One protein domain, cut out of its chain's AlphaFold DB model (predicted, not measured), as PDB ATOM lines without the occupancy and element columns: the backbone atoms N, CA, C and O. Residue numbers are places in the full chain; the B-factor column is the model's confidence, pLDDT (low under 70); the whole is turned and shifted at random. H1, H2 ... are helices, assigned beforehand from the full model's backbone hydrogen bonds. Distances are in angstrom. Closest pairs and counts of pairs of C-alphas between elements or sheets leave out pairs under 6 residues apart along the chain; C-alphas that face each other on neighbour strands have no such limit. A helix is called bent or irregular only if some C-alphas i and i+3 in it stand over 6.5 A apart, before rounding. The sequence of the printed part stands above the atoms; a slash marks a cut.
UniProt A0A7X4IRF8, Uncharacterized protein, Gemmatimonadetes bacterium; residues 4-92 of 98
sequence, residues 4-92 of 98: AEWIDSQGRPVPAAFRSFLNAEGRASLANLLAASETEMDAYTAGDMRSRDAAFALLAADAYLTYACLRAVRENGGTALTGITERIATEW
ATOM      1  N   ALA A   4      -2.133  -9.870 -14.284       75.19
ATOM      2  CA  ALA A   4      -1.854  -9.991 -12.852       75.19
ATOM      3  C   ALA A   4      -1.532  -8.642 -12.186       75.19
ATOM      4  O   ALA A   4      -2.104  -8.318 -11.150       75.19
ATOM      5  N   GLU A   5      -0.669  -7.829 -12.802       78.38
ATOM      6  CA  GLU A   5      -0.314  -6.501 -12.281       78.38
ATOM      7  C   GLU A   5      -1.520  -5.549 -12.267       78.38
ATOM      8  O   GLU A   5      -1.687  -4.762 -11.334       78.38
ATOM      9  N   TRP A   6      -2.385  -5.628 -13.285       74.00
ATOM     10  CA  TRP A   6      -3.623  -4.853 -13.308       74.00
ATOM     11  C   TRP A   6      -4.547  -5.288 -12.176       74.00
ATOM     12  O   TRP A   6      -5.030  -4.425 -11.449       74.00
ATOM     13  N   ILE A   7      -4.734  -6.591 -11.965       67.81
ATOM     14  CA  ILE A   7      -5.563  -7.126 -10.880       67.81
ATOM     15  C   ILE A   7      -5.028  -6.700  -9.505       67.81
ATOM     16  O   ILE A   7      -5.793  -6.192  -8.681       67.81
ATOM     17  N   ASP A   8      -3.717  -6.812  -9.286       75.56
ATOM     18  CA  ASP A   8      -3.074  -6.387  -8.040       75.56
ATOM     19  C   ASP A   8      -3.288  -4.884  -7.785       75.56
ATOM     20  O   ASP A   8      -3.604  -4.481  -6.663       75.56
ATOM     21  N   SER A   9      -3.226  -4.050  -8.833       74.88
ATOM     22  CA  SER A   9      -3.513  -2.609  -8.729       74.88
ATOM     23  C   SER A   9      -4.965  -2.293  -8.332       74.88
ATOM     24  O   SER A   9      -5.249  -1.188  -7.870       74.88
ATOM     25  N   GLN A  10      -5.889  -3.253  -8.474       69.00
ATOM     26  CA  GLN A  10      -7.281  -3.122  -8.028       69.00
ATOM     27  C   GLN A  10      -7.496  -3.542  -6.560       69.00
ATOM     28  O   GLN A  10      -8.636  -3.531  -6.095       69.00
ATOM     29  N   GLY A  11      -6.444  -3.930  -5.825       66.62
ATOM     30  CA  GLY A  11      -6.546  -4.358  -4.424       66.62
ATOM     31  C   GLY A  11      -7.158  -5.751  -4.231       66.62
ATOM     32  O   GLY A  11      -7.582  -6.085  -3.125       66.62
ATOM     33  N   ARG A  12      -7.222  -6.566  -5.291       65.12
ATOM     34  CA  ARG A  12      -7.656  -7.971  -5.236       65.12
ATOM     35  C   ARG A  12      -6.457  -8.852  -5.584       65.12
ATOM     36  O   ARG A  12      -6.232  -9.068  -6.763       65.12
ATOM     37  N   PRO A  13      -5.655  -9.321  -4.619       63.94
ATOM     38  CA  PRO A  13      -4.426 -10.040  -4.940       63.94
ATOM     39  C   PRO A  13      -4.718 -11.348  -5.685       63.94
ATOM     40  O   PRO A  13      -5.564 -12.142  -5.263       63.94
ATOM     41  N   VAL A  14      -3.996 -11.581  -6.781       66.38
ATOM     42  CA  VAL A  14      -4.073 -12.835  -7.545       66.38
ATOM     43  C   VAL A  14      -3.504 -13.985  -6.707       66.38
ATOM     44  O   VAL A  14      -2.368 -13.874  -6.232       66.38
ATOM     45  N   PRO A  15      -4.205 -15.127  -6.554       69.31
ATOM     46  CA  PRO A  15      -3.609 -16.290  -5.908       69.31
ATOM     47  C   PRO A  15      -2.371 -16.756  -6.685       69.31
ATOM     48  O   PRO A  15      -2.412 -16.889  -7.907       69.31
ATOM     49  N   ALA A  16      -1.270 -17.041  -5.983       71.56
ATOM     50  CA  ALA A  16       0.040 -17.291  -6.598       71.56
ATOM     51  C   ALA A  16       0.025 -18.359  -7.711       71.56
ATOM     52  O   ALA A  16       0.730 -18.211  -8.705       71.56
ATOM     53  N   ALA A  17      -0.821 -19.386  -7.576       67.00
ATOM     54  CA  ALA A  17      -0.988 -20.458  -8.559       67.00
ATOM     55  C   ALA A  17      -1.507 -19.982  -9.930       67.00
ATOM     56  O   ALA A  17      -1.194 -20.598 -10.942       67.00
ATOM     57  N   PHE A  18      -2.256 -18.878  -9.980       68.00
ATOM     58  CA  PHE A  18      -2.777 -18.303 -11.227       68.00
ATOM     59  C   PHE A  18      -1.859 -17.219 -11.797       68.00
ATOM     60  O   PHE A  18      -2.033 -16.776 -12.926       68.00
ATOM     61  N   ARG A  19      -0.852 -16.774 -11.040       74.19
ATOM     62  CA  ARG A  19      -0.060 -15.594 -11.399       74.19
ATOM     63  C   ARG A  19       0.800 -15.805 -12.643       74.19
ATOM     64  O   ARG A  19       0.953 -14.877 -13.429       74.19
ATOM     65  N   SER A  20       1.344 -17.007 -12.834       71.31
ATOM     66  CA  SER A  20       2.079 -17.369 -14.053       71.31
ATOM     67  C   SER A  20       1.179 -17.317 -15.290       71.31
ATOM     68  O   SER A  20       1.590 -16.756 -16.300       71.31
ATOM     69  N   PHE A  21      -0.056 -17.813 -15.177       67.75
ATOM     70  CA  PHE A  21      -1.070 -17.762 -16.234       67.75
ATOM     71  C   PHE A  21      -1.451 -16.321 -16.584       67.75
ATOM     72  O   PHE A  21      -1.292 -15.889 -17.721       67.75
ATOM     73  N   LEU A  22      -1.821 -15.522 -15.581       68.94
ATOM     74  CA  LEU A  22      -2.225 -14.124 -15.777       68.94
ATOM     75  C   LEU A  22      -1.077 -13.207 -16.251       68.94
ATOM     76  O   LEU A  22      -1.310 -12.069 -16.659       68.94
ATOM     77  N   ASN A  23       0.173 -13.666 -16.178       74.50
ATOM     78  CA  ASN A  23       1.323 -12.964 -16.742       74.50
ATOM     79  C   ASN A  23       1.605 -13.350 -18.201       74.50
ATOM     80  O   ASN A  23       2.172 -12.530 -18.924       74.50
ATOM     81  N   ALA A  24       1.222 -14.555 -18.630       64.75
ATOM     82  CA  ALA A  24       1.450 -15.043 -19.990       64.75
ATOM     83  C   ALA A  24       0.576 -14.310 -21.025       64.75
ATOM     84  O   ALA A  24       1.051 -13.983 -22.109       64.75
ATOM     85  N   GLU A  25      -0.649 -13.947 -20.643       67.62
ATOM     86  CA  GLU A  25      -1.662 -13.310 -21.503       67.62
ATOM     87  C   GLU A  25      -1.405 -11.816 -21.832       67.62
ATOM     88  O   GLU A  25      -2.231 -11.115 -22.421       67.62
ATOM     89  N   GLY A  26      -0.228 -11.284 -21.484       67.81
ATOM     90  CA  GLY A  26       0.213  -9.963 -21.934       67.81
ATOM     91  C   GLY A  26      -0.525  -8.781 -21.290       67.81
ATOM     92  O   GLY A  26      -0.833  -8.784 -20.098       67.81
ATOM     93  N   ARG A  27      -0.720  -7.686 -22.048       68.31
ATOM     94  CA  ARG A  27      -1.284  -6.422 -21.523       68.31
ATOM     95  C   ARG A  27      -2.760  -6.590 -21.159       68.31
ATOM     96  O   ARG A  27      -3.548  -7.048 -21.979       68.31
ATOM     97  N   ALA A  28      -3.160  -6.115 -19.982       65.62
ATOM     98  CA  ALA A  28      -4.555  -6.178 -19.556       65.62
ATOM     99  C   ALA A  28      -5.461  -5.268 -20.415       65.62
ATOM    100  O   ALA A  28      -5.345  -4.039 -20.337       65.62
ATOM    101  N   SER A  29      -6.434  -5.847 -21.126       74.94
ATOM    102  CA  SER A  29      -7.578  -5.167 -21.766       74.94
ATOM    103  C   SER A  29      -8.864  -5.981 -21.546       74.94
ATOM    104  O   SER A  29      -8.774  -7.171 -21.247       74.94
ATOM    105  N   LEU A  30     -10.052  -5.372 -21.681       74.31
ATOM    106  CA  LEU A  30     -11.318  -6.120 -21.608       74.31
ATOM    107  C   LEU A  30     -11.374  -7.237 -22.664       74.31
ATOM    108  O   LEU A  30     -11.713  -8.368 -22.338       74.31
ATOM    109  N   ALA A  31     -10.966  -6.935 -23.899       76.56
ATOM    110  CA  ALA A  31     -10.919  -7.906 -24.987       76.56
ATOM    111  C   ALA A  31      -9.962  -9.074 -24.690       76.56
ATOM    112  O   ALA A  31     -10.318 -10.224 -24.920       76.56
ATOM    113  N   ASN A  32      -8.786  -8.796 -24.118       79.38
ATOM    114  CA  ASN A  32      -7.802  -9.834 -23.798       79.38
ATOM    115  C   ASN A  32      -8.287 -10.740 -22.660       79.38
ATOM    116  O   ASN A  32      -8.078 -11.944 -22.712       79.38
ATOM    117  N   LEU A  33      -8.967 -10.179 -21.652       78.44
ATOM    118  CA  LEU A  33      -9.548 -10.967 -20.559       78.44
ATOM    119  C   LEU A  33     -10.636 -11.923 -21.069       78.44
ATOM    120  O   LEU A  33     -10.696 -13.068 -20.637       78.44
ATOM    121  N   LEU A  34     -11.475 -11.471 -22.001       81.19
ATOM    122  CA  LEU A  34     -12.523 -12.311 -22.586       81.19
ATOM    123  C   LEU A  34     -11.940 -13.402 -23.484       81.19
ATOM    124  O   LEU A  34     -12.314 -14.558 -23.336       81.19
ATOM    125  N   ALA A  35     -10.977 -13.058 -24.344       82.62
ATOM    126  CA  ALA A  35     -10.302 -14.032 -25.200       82.62
ATOM    127  C   ALA A  35      -9.569 -15.116 -24.386       82.62
ATOM    128  O   ALA A  35      -9.632 -16.299 -24.721       82.62
ATOM    129  N   ALA A  36      -8.925 -14.735 -23.277       82.56
ATOM    130  CA  ALA A  36      -8.304 -15.689 -22.361       82.56
ATOM    131  C   ALA A  36      -9.353 -16.590 -21.683       82.56
ATOM    132  O   ALA A  36      -9.165 -17.800 -21.599       82.56
ATOM    133  N   SER A  37     -10.495 -16.028 -21.264       85.00
ATOM    134  CA  SER A  37     -11.606 -16.817 -20.716       85.00
ATOM    135  C   SER A  37     -12.152 -17.838 -21.718       85.00
ATOM    136  O   SER A  37     -12.462 -18.959 -21.323       85.00
ATOM    137  N   GLU A  38     -12.302 -17.459 -22.989       85.88
ATOM    138  CA  GLU A  38     -12.765 -18.353 -24.059       85.88
ATOM    139  C   GLU A  38     -11.758 -19.487 -24.299       85.88
ATOM    140  O   GLU A  38     -12.137 -20.656 -24.306       85.88
ATOM    141  N   THR A  39     -10.465 -19.158 -24.367       87.62
ATOM    142  CA  THR A  39      -9.379 -20.136 -24.555       87.62
ATOM    143  C   THR A  39      -9.359 -21.203 -23.453       87.62
ATOM    144  O   THR A  39      -9.222 -22.394 -23.732       87.62
ATOM    145  N   GLU A  40      -9.532 -20.803 -22.194       87.75
ATOM    146  CA  GLU A  40      -9.570 -21.740 -21.064       87.75
ATOM    147  C   GLU A  40     -10.852 -22.598 -21.055       87.75
ATOM    148  O   GLU A  40     -10.820 -23.770 -20.672       87.75
ATOM    149  N   MET A  41     -11.982 -22.067 -21.534       87.00
ATOM    150  CA  MET A  41     -13.206 -22.859 -21.722       87.00
ATOM    151  C   MET A  41     -13.060 -23.896 -22.841       87.00
ATOM    152  O   MET A  41     -13.530 -25.029 -22.692       87.00
ATOM    153  N   ASP A  42     -12.372 -23.555 -23.928       88.44
ATOM    154  CA  ASP A  42     -12.033 -24.508 -24.988       88.44
ATOM    155  C   ASP A  42     -11.112 -25.614 -24.450       88.44
ATOM    156  O   ASP A  42     -11.346 -26.799 -24.699       88.44
ATOM    157  N   ALA A  43     -10.122 -25.264 -23.622       86.19
ATOM    158  CA  ALA A  43      -9.249 -26.241 -22.968       86.19
ATOM    159  C   ALA A  43     -10.019 -27.167 -22.005       86.19
ATOM    160  O   ALA A  43      -9.803 -28.382 -22.008       86.19
ATOM    161  N   TYR A  44     -10.957 -26.623 -21.222       87.81
ATOM    162  CA  TYR A  44     -11.844 -27.413 -20.364       87.81
ATOM    163  C   TYR A  44     -12.711 -28.389 -21.171       87.81
ATOM    164  O   TYR A  44     -12.832 -29.557 -20.801       87.81
ATOM    165  N   THR A  45     -13.312 -27.929 -22.272       87.25
ATOM    166  CA  THR A  45     -14.230 -28.744 -23.087       87.25
ATOM    167  C   THR A  45     -13.516 -29.790 -23.942       87.25
ATOM    168  O   THR A  45     -14.090 -30.850 -24.198       87.25
ATOM    169  N   ALA A  46     -12.273 -29.528 -24.352       87.56
ATOM    170  CA  ALA A  46     -11.420 -30.489 -25.048       87.56
ATOM    171  C   ALA A  46     -10.812 -31.552 -24.111       87.56
ATOM    172  O   ALA A  46     -10.409 -32.623 -24.572       87.56
ATOM    173  N   GLY A  47     -10.719 -31.261 -22.809       81.94
ATOM    174  CA  GLY A  47     -10.155 -32.155 -21.801       81.94
ATOM    175  C   GLY A  47     -11.138 -33.199 -21.259       81.94
ATOM    176  O   GLY A  47     -12.357 -33.078 -21.365       81.94
ATOM    177  N   ASP A  48     -10.604 -34.229 -20.595       90.12
ATOM    178  CA  ASP A  48     -11.424 -35.073 -19.719       90.12
ATOM    179  C   ASP A  48     -11.906 -34.216 -18.543       90.12
ATOM    180  O   ASP A  48     -11.101 -33.788 -17.714       90.12
ATOM    181  N   MET A  49     -13.219 -33.992 -18.451       79.56
ATOM    182  CA  MET A  49     -13.858 -33.159 -17.420       79.56
ATOM    183  C   MET A  49     -13.593 -33.639 -15.983       79.56
ATOM    184  O   MET A  49     -13.851 -32.902 -15.033       79.56
ATOM    185  N   ARG A  50     -13.095 -34.869 -15.793       84.00
ATOM    186  CA  ARG A  50     -12.688 -35.398 -14.478       84.00
ATOM    187  C   ARG A  50     -11.210 -35.175 -14.164       84.00
ATOM    188  O   ARG A  50     -10.776 -35.466 -13.048       84.00
ATOM    189  N   SER A  51     -10.432 -34.688 -15.125       91.88
ATOM    190  CA  SER A  51      -9.014 -34.412 -14.943       91.88
ATOM    191  C   SER A  51      -8.792 -33.136 -14.131       91.88
ATOM    192  O   SER A  51      -9.573 -32.182 -14.164       91.88
ATOM    193  N   ARG A  52      -7.675 -33.114 -13.400       86.38
ATOM    194  CA  ARG A  52      -7.234 -31.934 -12.651       86.38
ATOM    195  C   ARG A  52      -6.981 -30.737 -13.571       86.38
ATOM    196  O   ARG A  52      -7.238 -29.611 -13.165       86.38
ATOM    197  N   ASP A  53      -6.514 -30.997 -14.786       84.44
ATOM    198  CA  ASP A  53      -6.185 -29.964 -15.765       84.44
ATOM    199  C   ASP A  53      -7.454 -29.301 -16.311       84.44
ATOM    200  O   ASP A  53      -7.528 -28.076 -16.344       84.44
ATOM    201  N   ALA A  54      -8.503 -30.078 -16.609       81.75
ATOM    202  CA  ALA A  54      -9.805 -29.523 -16.980       81.75
ATOM    203  C   ALA A  54     -10.413 -28.693 -15.833       81.75
ATOM    204  O   ALA A  54     -10.891 -27.581 -16.049       81.75
ATOM    205  N   ALA A  55     -10.338 -29.181 -14.589       83.00
ATOM    206  CA  ALA A  55     -10.799 -28.417 -13.428       83.00
ATOM    207  C   ALA A  55     -10.025 -27.098 -13.247       83.00
ATOM    208  O   ALA A  55     -10.604 -26.086 -12.851       83.00
ATOM    209  N   PHE A  56      -8.725 -27.098 -13.543       84.12
ATOM    210  CA  PHE A  56      -7.905 -25.894 -13.495       84.12
ATOM    211  C   PHE A  56      -8.275 -24.899 -14.603       84.12
ATOM    212  O   PHE A  56      -8.440 -23.718 -14.306       84.12
ATOM    213  N   ALA A  57      -8.473 -25.373 -15.834       83.75
ATOM    214  CA  ALA A  57      -8.906 -24.546 -16.961       83.75
ATOM    215  C   ALA A  57     -10.258 -23.866 -16.673       83.75
ATOM    216  O   ALA A  57     -10.406 -22.658 -16.837       83.75
ATOM    217  N   LEU A  58     -11.220 -24.599 -16.101       84.69
ATOM    218  CA  LEU A  58     -12.507 -24.025 -15.697       84.69
ATOM    219  C   LEU A  58     -12.356 -22.911 -14.643       84.69
ATOM    220  O   LEU A  58     -13.011 -21.874 -14.733       84.69
ATOM    221  N   LEU A  59     -11.480 -23.104 -13.652       83.38
ATOM    222  CA  LEU A  59     -11.192 -22.082 -12.638       83.38
ATOM    223  C   LEU A  59     -10.482 -20.857 -13.231       83.38
ATOM    224  O   LEU A  59     -10.729 -19.732 -12.795       83.38
ATOM    225  N   ALA A  60      -9.602 -21.058 -14.212       80.88
ATOM    226  CA  ALA A  60      -8.929 -19.972 -14.911       80.88
ATOM    227  C   ALA A  60      -9.921 -19.150 -15.751       80.88
ATOM    228  O   ALA A  60      -9.925 -17.921 -15.651       80.88
ATOM    229  N   ALA A  61     -10.813 -19.814 -16.494       83.56
ATOM    230  CA  ALA A  61     -11.887 -19.166 -17.243       83.56
ATOM    231  C   ALA A  61     -12.778 -18.296 -16.339       83.56
ATOM    232  O   ALA A  61     -12.994 -17.118 -16.627       83.56
ATOM    233  N   ASP A  62     -13.229 -18.842 -15.205       84.25
ATOM    234  CA  ASP A  62     -14.047 -18.108 -14.229       84.25
ATOM    235  C   ASP A  62     -13.330 -16.858 -13.691       84.25
ATOM    236  O   ASP A  62     -13.918 -15.771 -13.596       84.25
ATOM    237  N   ALA A  63     -12.031 -16.980 -13.406       77.19
ATOM    238  CA  ALA A  63     -11.219 -15.857 -12.969       77.19
ATOM    239  C   ALA A  63     -11.164 -14.762 -14.046       77.19
ATOM    240  O   ALA A  63     -11.488 -13.605 -13.758       77.19
ATOM    241  N   TYR A  64     -10.808 -15.106 -15.287       79.88
ATOM    242  CA  TYR A  64     -10.736 -14.151 -16.396       79.88
ATOM    243  C   TYR A  64     -12.073 -13.439 -16.644       79.88
ATOM    244  O   TYR A  64     -12.095 -12.206 -16.745       79.88
ATOM    245  N   LEU A  65     -13.186 -14.181 -16.658       81.00
ATOM    246  CA  LEU A  65     -14.526 -13.625 -16.846       81.00
ATOM    247  C   LEU A  65     -14.918 -12.676 -15.706       81.00
ATOM    248  O   LEU A  65     -15.384 -11.559 -15.948       81.00
ATOM    249  N   THR A  66     -14.664 -13.070 -14.458       77.00
ATOM    250  CA  THR A  66     -14.911 -12.223 -13.282       77.00
ATOM    251  C   THR A  66     -14.157 -10.894 -13.384       77.00
ATOM    252  O   THR A  66     -14.704  -9.827 -13.077       77.00
ATOM    253  N   TYR A  67     -12.903 -10.930 -13.839       74.06
ATOM    254  CA  TYR A  67     -12.090  -9.728 -14.017       74.06
ATOM    255  C   TYR A  67     -12.533  -8.874 -15.211       74.06
ATOM    256  O   TYR A  67     -12.526  -7.644 -15.097       74.06
ATOM    257  N   ALA A  68     -12.972  -9.491 -16.312       78.06
ATOM    258  CA  ALA A  68     -13.578  -8.791 -17.444       78.06
ATOM    259  C   ALA A  68     -14.834  -8.017 -17.009       78.06
ATOM    260  O   ALA A  68     -14.943  -6.821 -17.284       78.06
ATOM    261  N   CYS A  69     -15.725  -8.650 -16.240       75.62
ATOM    262  CA  CYS A  69     -16.924  -8.012 -15.690       75.62
ATOM    263  C   CYS A  69     -16.583  -6.804 -14.802       75.62
ATOM    264  O   CYS A  69     -17.145  -5.722 -14.970       75.62
ATOM    265  N   LEU A  70     -15.615  -6.953 -13.892       72.25
ATOM    266  CA  LEU A  70     -15.134  -5.862 -13.033       72.25
ATOM    267  C   LEU A  70     -14.569  -4.685 -13.830       72.25
ATOM    268  O   LEU A  70     -14.824  -3.525 -13.495       72.25
ATOM    269  N   ARG A  71     -13.799  -4.981 -14.879       73.56
ATOM    270  CA  ARG A  71     -13.232  -3.960 -15.758       73.56
ATOM    271  C   ARG A  71     -14.309  -3.226 -16.536       73.56
ATOM    272  O   ARG A  71     -14.292  -1.998 -16.558       73.56
ATOM    273  N   ALA A  72     -15.250  -3.965 -17.115       75.19
ATOM    274  CA  ALA A  72     -16.370  -3.394 -17.840       75.19
ATOM    275  C   ALA A  72     -17.157  -2.437 -16.937       75.19
ATOM    276  O   ALA A  72     -17.331  -1.282 -17.298       75.19
ATOM    277  N   VAL A  73     -17.517  -2.830 -15.711       69.00
ATOM    278  CA  VAL A  73     -18.205  -1.929 -14.764       69.00
ATOM    279  C   VAL A  73     -17.426  -0.625 -14.515       69.00
ATOM    280  O   VAL A  73     -18.035   0.439 -14.428       69.00
ATOM    281  N   ARG A  74     -16.088  -0.672 -14.441       68.25
ATOM    282  CA  ARG A  74     -15.249   0.523 -14.219       68.25
ATOM    283  C   ARG A  74     -15.054   1.400 -15.459       68.25
ATOM    284  O   ARG A  74     -14.911   2.608 -15.312       68.25
ATOM    285  N   GLU A  75     -15.049   0.822 -16.656       70.38
ATOM    286  CA  GLU A  75     -14.833   1.535 -17.927       70.38
ATOM    287  C   GLU A  75     -16.144   2.069 -18.553       70.38
ATOM    288  O   GLU A  75     -16.168   2.398 -19.736       70.38
ATOM    289  N   ASN A  76     -17.234   2.204 -17.778       61.75
ATOM    290  CA  ASN A  76     -18.576   2.571 -18.274       61.75
ATOM    291  C   ASN A  76     -19.207   1.478 -19.177       61.75
ATOM    292  O   ASN A  76     -19.974   1.740 -20.103       61.75
ATOM    293  N   GLY A  77     -18.858   0.219 -18.908       53.56
ATOM    294  CA  GLY A  77     -18.992  -0.955 -19.774       53.56
ATOM    295  C   GLY A  77     -20.352  -1.633 -19.800       53.56
ATOM    296  O   GLY A  77     -20.410  -2.853 -19.943       53.56
ATOM    297  N   GLY A  78     -21.430  -0.849 -19.757       56.41
ATOM    298  CA  GLY A  78     -22.728  -1.331 -20.226       56.41
ATOM    299  C   GLY A  78     -22.622  -1.799 -21.678       56.41
ATOM    300  O   GLY A  78     -22.972  -2.925 -21.984       56.41
ATOM    301  N   THR A  79     -22.008  -1.004 -22.557       61.62
ATOM    302  CA  THR A  79     -21.921  -1.298 -23.999       61.62
ATOM    303  C   THR A  79     -21.083  -2.532 -24.330       61.62
ATOM    304  O   THR A  79     -21.442  -3.293 -25.222       61.62
ATOM    305  N   ALA A  80     -19.974  -2.752 -23.620       58.38
ATOM    306  CA  ALA A  80     -19.108  -3.899 -23.883       58.38
ATOM    307  C   ALA A  80     -19.711  -5.212 -23.354       58.38
ATOM    308  O   ALA A  80     -19.665  -6.223 -24.049       58.38
ATOM    309  N   LEU A  81     -20.339  -5.186 -22.170       60.72
ATOM    310  CA  LEU A  81     -21.110  -6.323 -21.651       60.72
ATOM    311  C   LEU A  81     -22.351  -6.604 -22.507       60.72
ATOM    312  O   LEU A  81     -22.649  -7.767 -22.771       60.72
ATOM    313  N   THR A  82     -23.031  -5.564 -22.997       63.34
ATOM    314  CA  THR A  82     -24.135  -5.699 -23.956       63.34
ATOM    315  C   THR A  82     -23.668  -6.382 -25.235       63.34
ATOM    316  O   THR A  82     -24.273  -7.374 -25.619       63.34
ATOM    317  N   GLY A  83     -22.554  -5.951 -25.838       65.06
ATOM    318  CA  GLY A  83     -22.033  -6.579 -27.058       65.06
ATOM    319  C   GLY A  83     -21.691  -8.064 -26.880       65.06
ATOM    320  O   GLY A  83     -21.968  -8.870 -27.760       65.06
ATOM    321  N   ILE A  84     -21.153  -8.454 -25.721       63.97
ATOM    322  CA  ILE A  84     -20.893  -9.870 -25.394       63.97
ATOM    323  C   ILE A  84     -22.208 -10.636 -25.221       63.97
ATOM    324  O   ILE A  84     -22.355 -11.736 -25.745       63.97
ATOM    325  N   THR A  85     -23.174 -10.046 -24.513       63.25
ATOM    326  CA  THR A  85     -24.497 -10.648 -24.288       63.25
ATOM    327  C   THR A  85     -25.238 -10.860 -25.608       63.25
ATOM    328  O   THR A  85     -25.822 -11.918 -25.817       63.25
ATOM    329  N   GLU A  86     -25.175  -9.890 -26.521       66.31
ATOM    330  CA  GLU A  86     -25.749  -9.980 -27.867       66.31
ATOM    331  C   GLU A  86     -25.069 -11.068 -28.699       66.31
ATOM    332  O   GLU A  86     -25.751 -11.848 -29.365       66.31
ATOM    333  N   ARG A  87     -23.738 -11.173 -28.629       67.19
ATOM    334  CA  ARG A  87     -22.984 -12.207 -29.350       67.19
ATOM    335  C   ARG A  87     -23.347 -13.608 -28.857       67.19
ATOM    336  O   ARG A  87     -23.688 -14.460 -29.669       67.19
ATOM    337  N   ILE A  88     -23.401 -13.810 -27.536       63.28
ATOM    338  CA  ILE A  88     -23.882 -15.061 -26.927       63.28
ATOM    339  C   ILE A  88     -25.330 -15.333 -27.339       63.28
ATOM    340  O   ILE A  88     -25.631 -16.434 -27.772       63.28
ATOM    341  N   ALA A  89     -26.227 -14.350 -27.262       62.69
ATOM    342  CA  ALA A  89     -27.623 -14.539 -27.662       62.69
ATOM    343  C   ALA A  89     -27.775 -14.913 -29.148       62.69
ATOM    344  O   ALA A  89     -28.715 -15.618 -29.506       62.69
ATOM    345  N   THR A  90     -26.855 -14.454 -30.000       67.25
ATOM    346  CA  THR A  90     -26.867 -14.731 -31.443       67.25
ATOM    347  C   THR A  90     -26.259 -16.094 -31.775       67.25
ATOM    348  O   THR A  90     -26.768 -16.806 -32.637       67.25
ATOM    349  N   GLU A  91     -25.171 -16.471 -31.104       65.38
ATOM    350  CA  GLU A  91     -24.413 -17.698 -31.381       65.38
ATOM    351  C   GLU A  91     -24.929 -18.907 -30.588       65.38
ATOM    352  O   GLU A  91     -24.735 -20.059 -30.987       65.38
ATOM    353  N   TRP A  92     -25.627 -18.674 -29.475       48.22
ATOM    354  CA  TRP A  92     -26.169 -19.733 -28.638       48.22
ATOM    355  C   TRP A  92     -27.482 -20.258 -29.219       48.22
ATOM    356  O   TRP A  92     -28.564 -19.732 -28.971       48.22
TER     357      TRP A  92
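What this domain is: This is residues 4 to 92 of the 98 residues of an uncharacterized protein of Gemmatimonadetes bacterium (UniProt A0A7X4IRF8). A long helical hairpin, H3 and H4, makes the core; two short helices, H1 and H2, lie beside H4, and H5 folds back from its far end, with residues 85 to 92 sticking out. The printed part has 89 residues with five named helices, H1 to H5 in chain order, and no named strand: all helix. It is compact, radius of gyration of the C-alphas 13.5 A, and flat, spanning 38 by 35 by 18 A.

Where its parts are: H1, residues 4 to 9, begins at C-alpha 4 (-1.854, -9.991, -12.852). H2 is residues 16 to 24, irregular, with C-alphas 17 and 20 7.0 A apart. H3 is residues 30 to 46, 24.6 A; H4 residues 52 to 74, 33.5 A; H5 residues 78 to 91, 19.9 A, ending at C-alpha 91 (-24.413, -17.698, -31.381).

How they stand to each other: H1 and H2 only just touch, with 3 pairs of C-alphas within 8 A, the closest Ala 4 and Leu 22, 5.1 A. H2 is close to H4 but not clearly touching, closest C-alphas Phe 18 and Ala 60, 7.4 A. H3 and H4 touch, closest C-alphas Ser 37 and Ala 61, 4.2 A, at a shallow tilt of 21 degrees, opposite ways. H4, with residues 69 to 72 alone, touches H5, closest C-alphas Ala 72 and Ala 80, 6.7 A; this hairpin has a steep tilt of 44 degrees. Every O i to N i+4 pair is within hydrogen-bond range in H1, H3, H4 and H5, and 3 of 5 in H2.

The domain as a whole: The farthest C-alphas, Arg 50 and Asn 76, are 38.6 A apart. The printed part has no cut and no long link. Mean pLDDT of the printed part is 74.3; residues 76 to 92 are among those under 70.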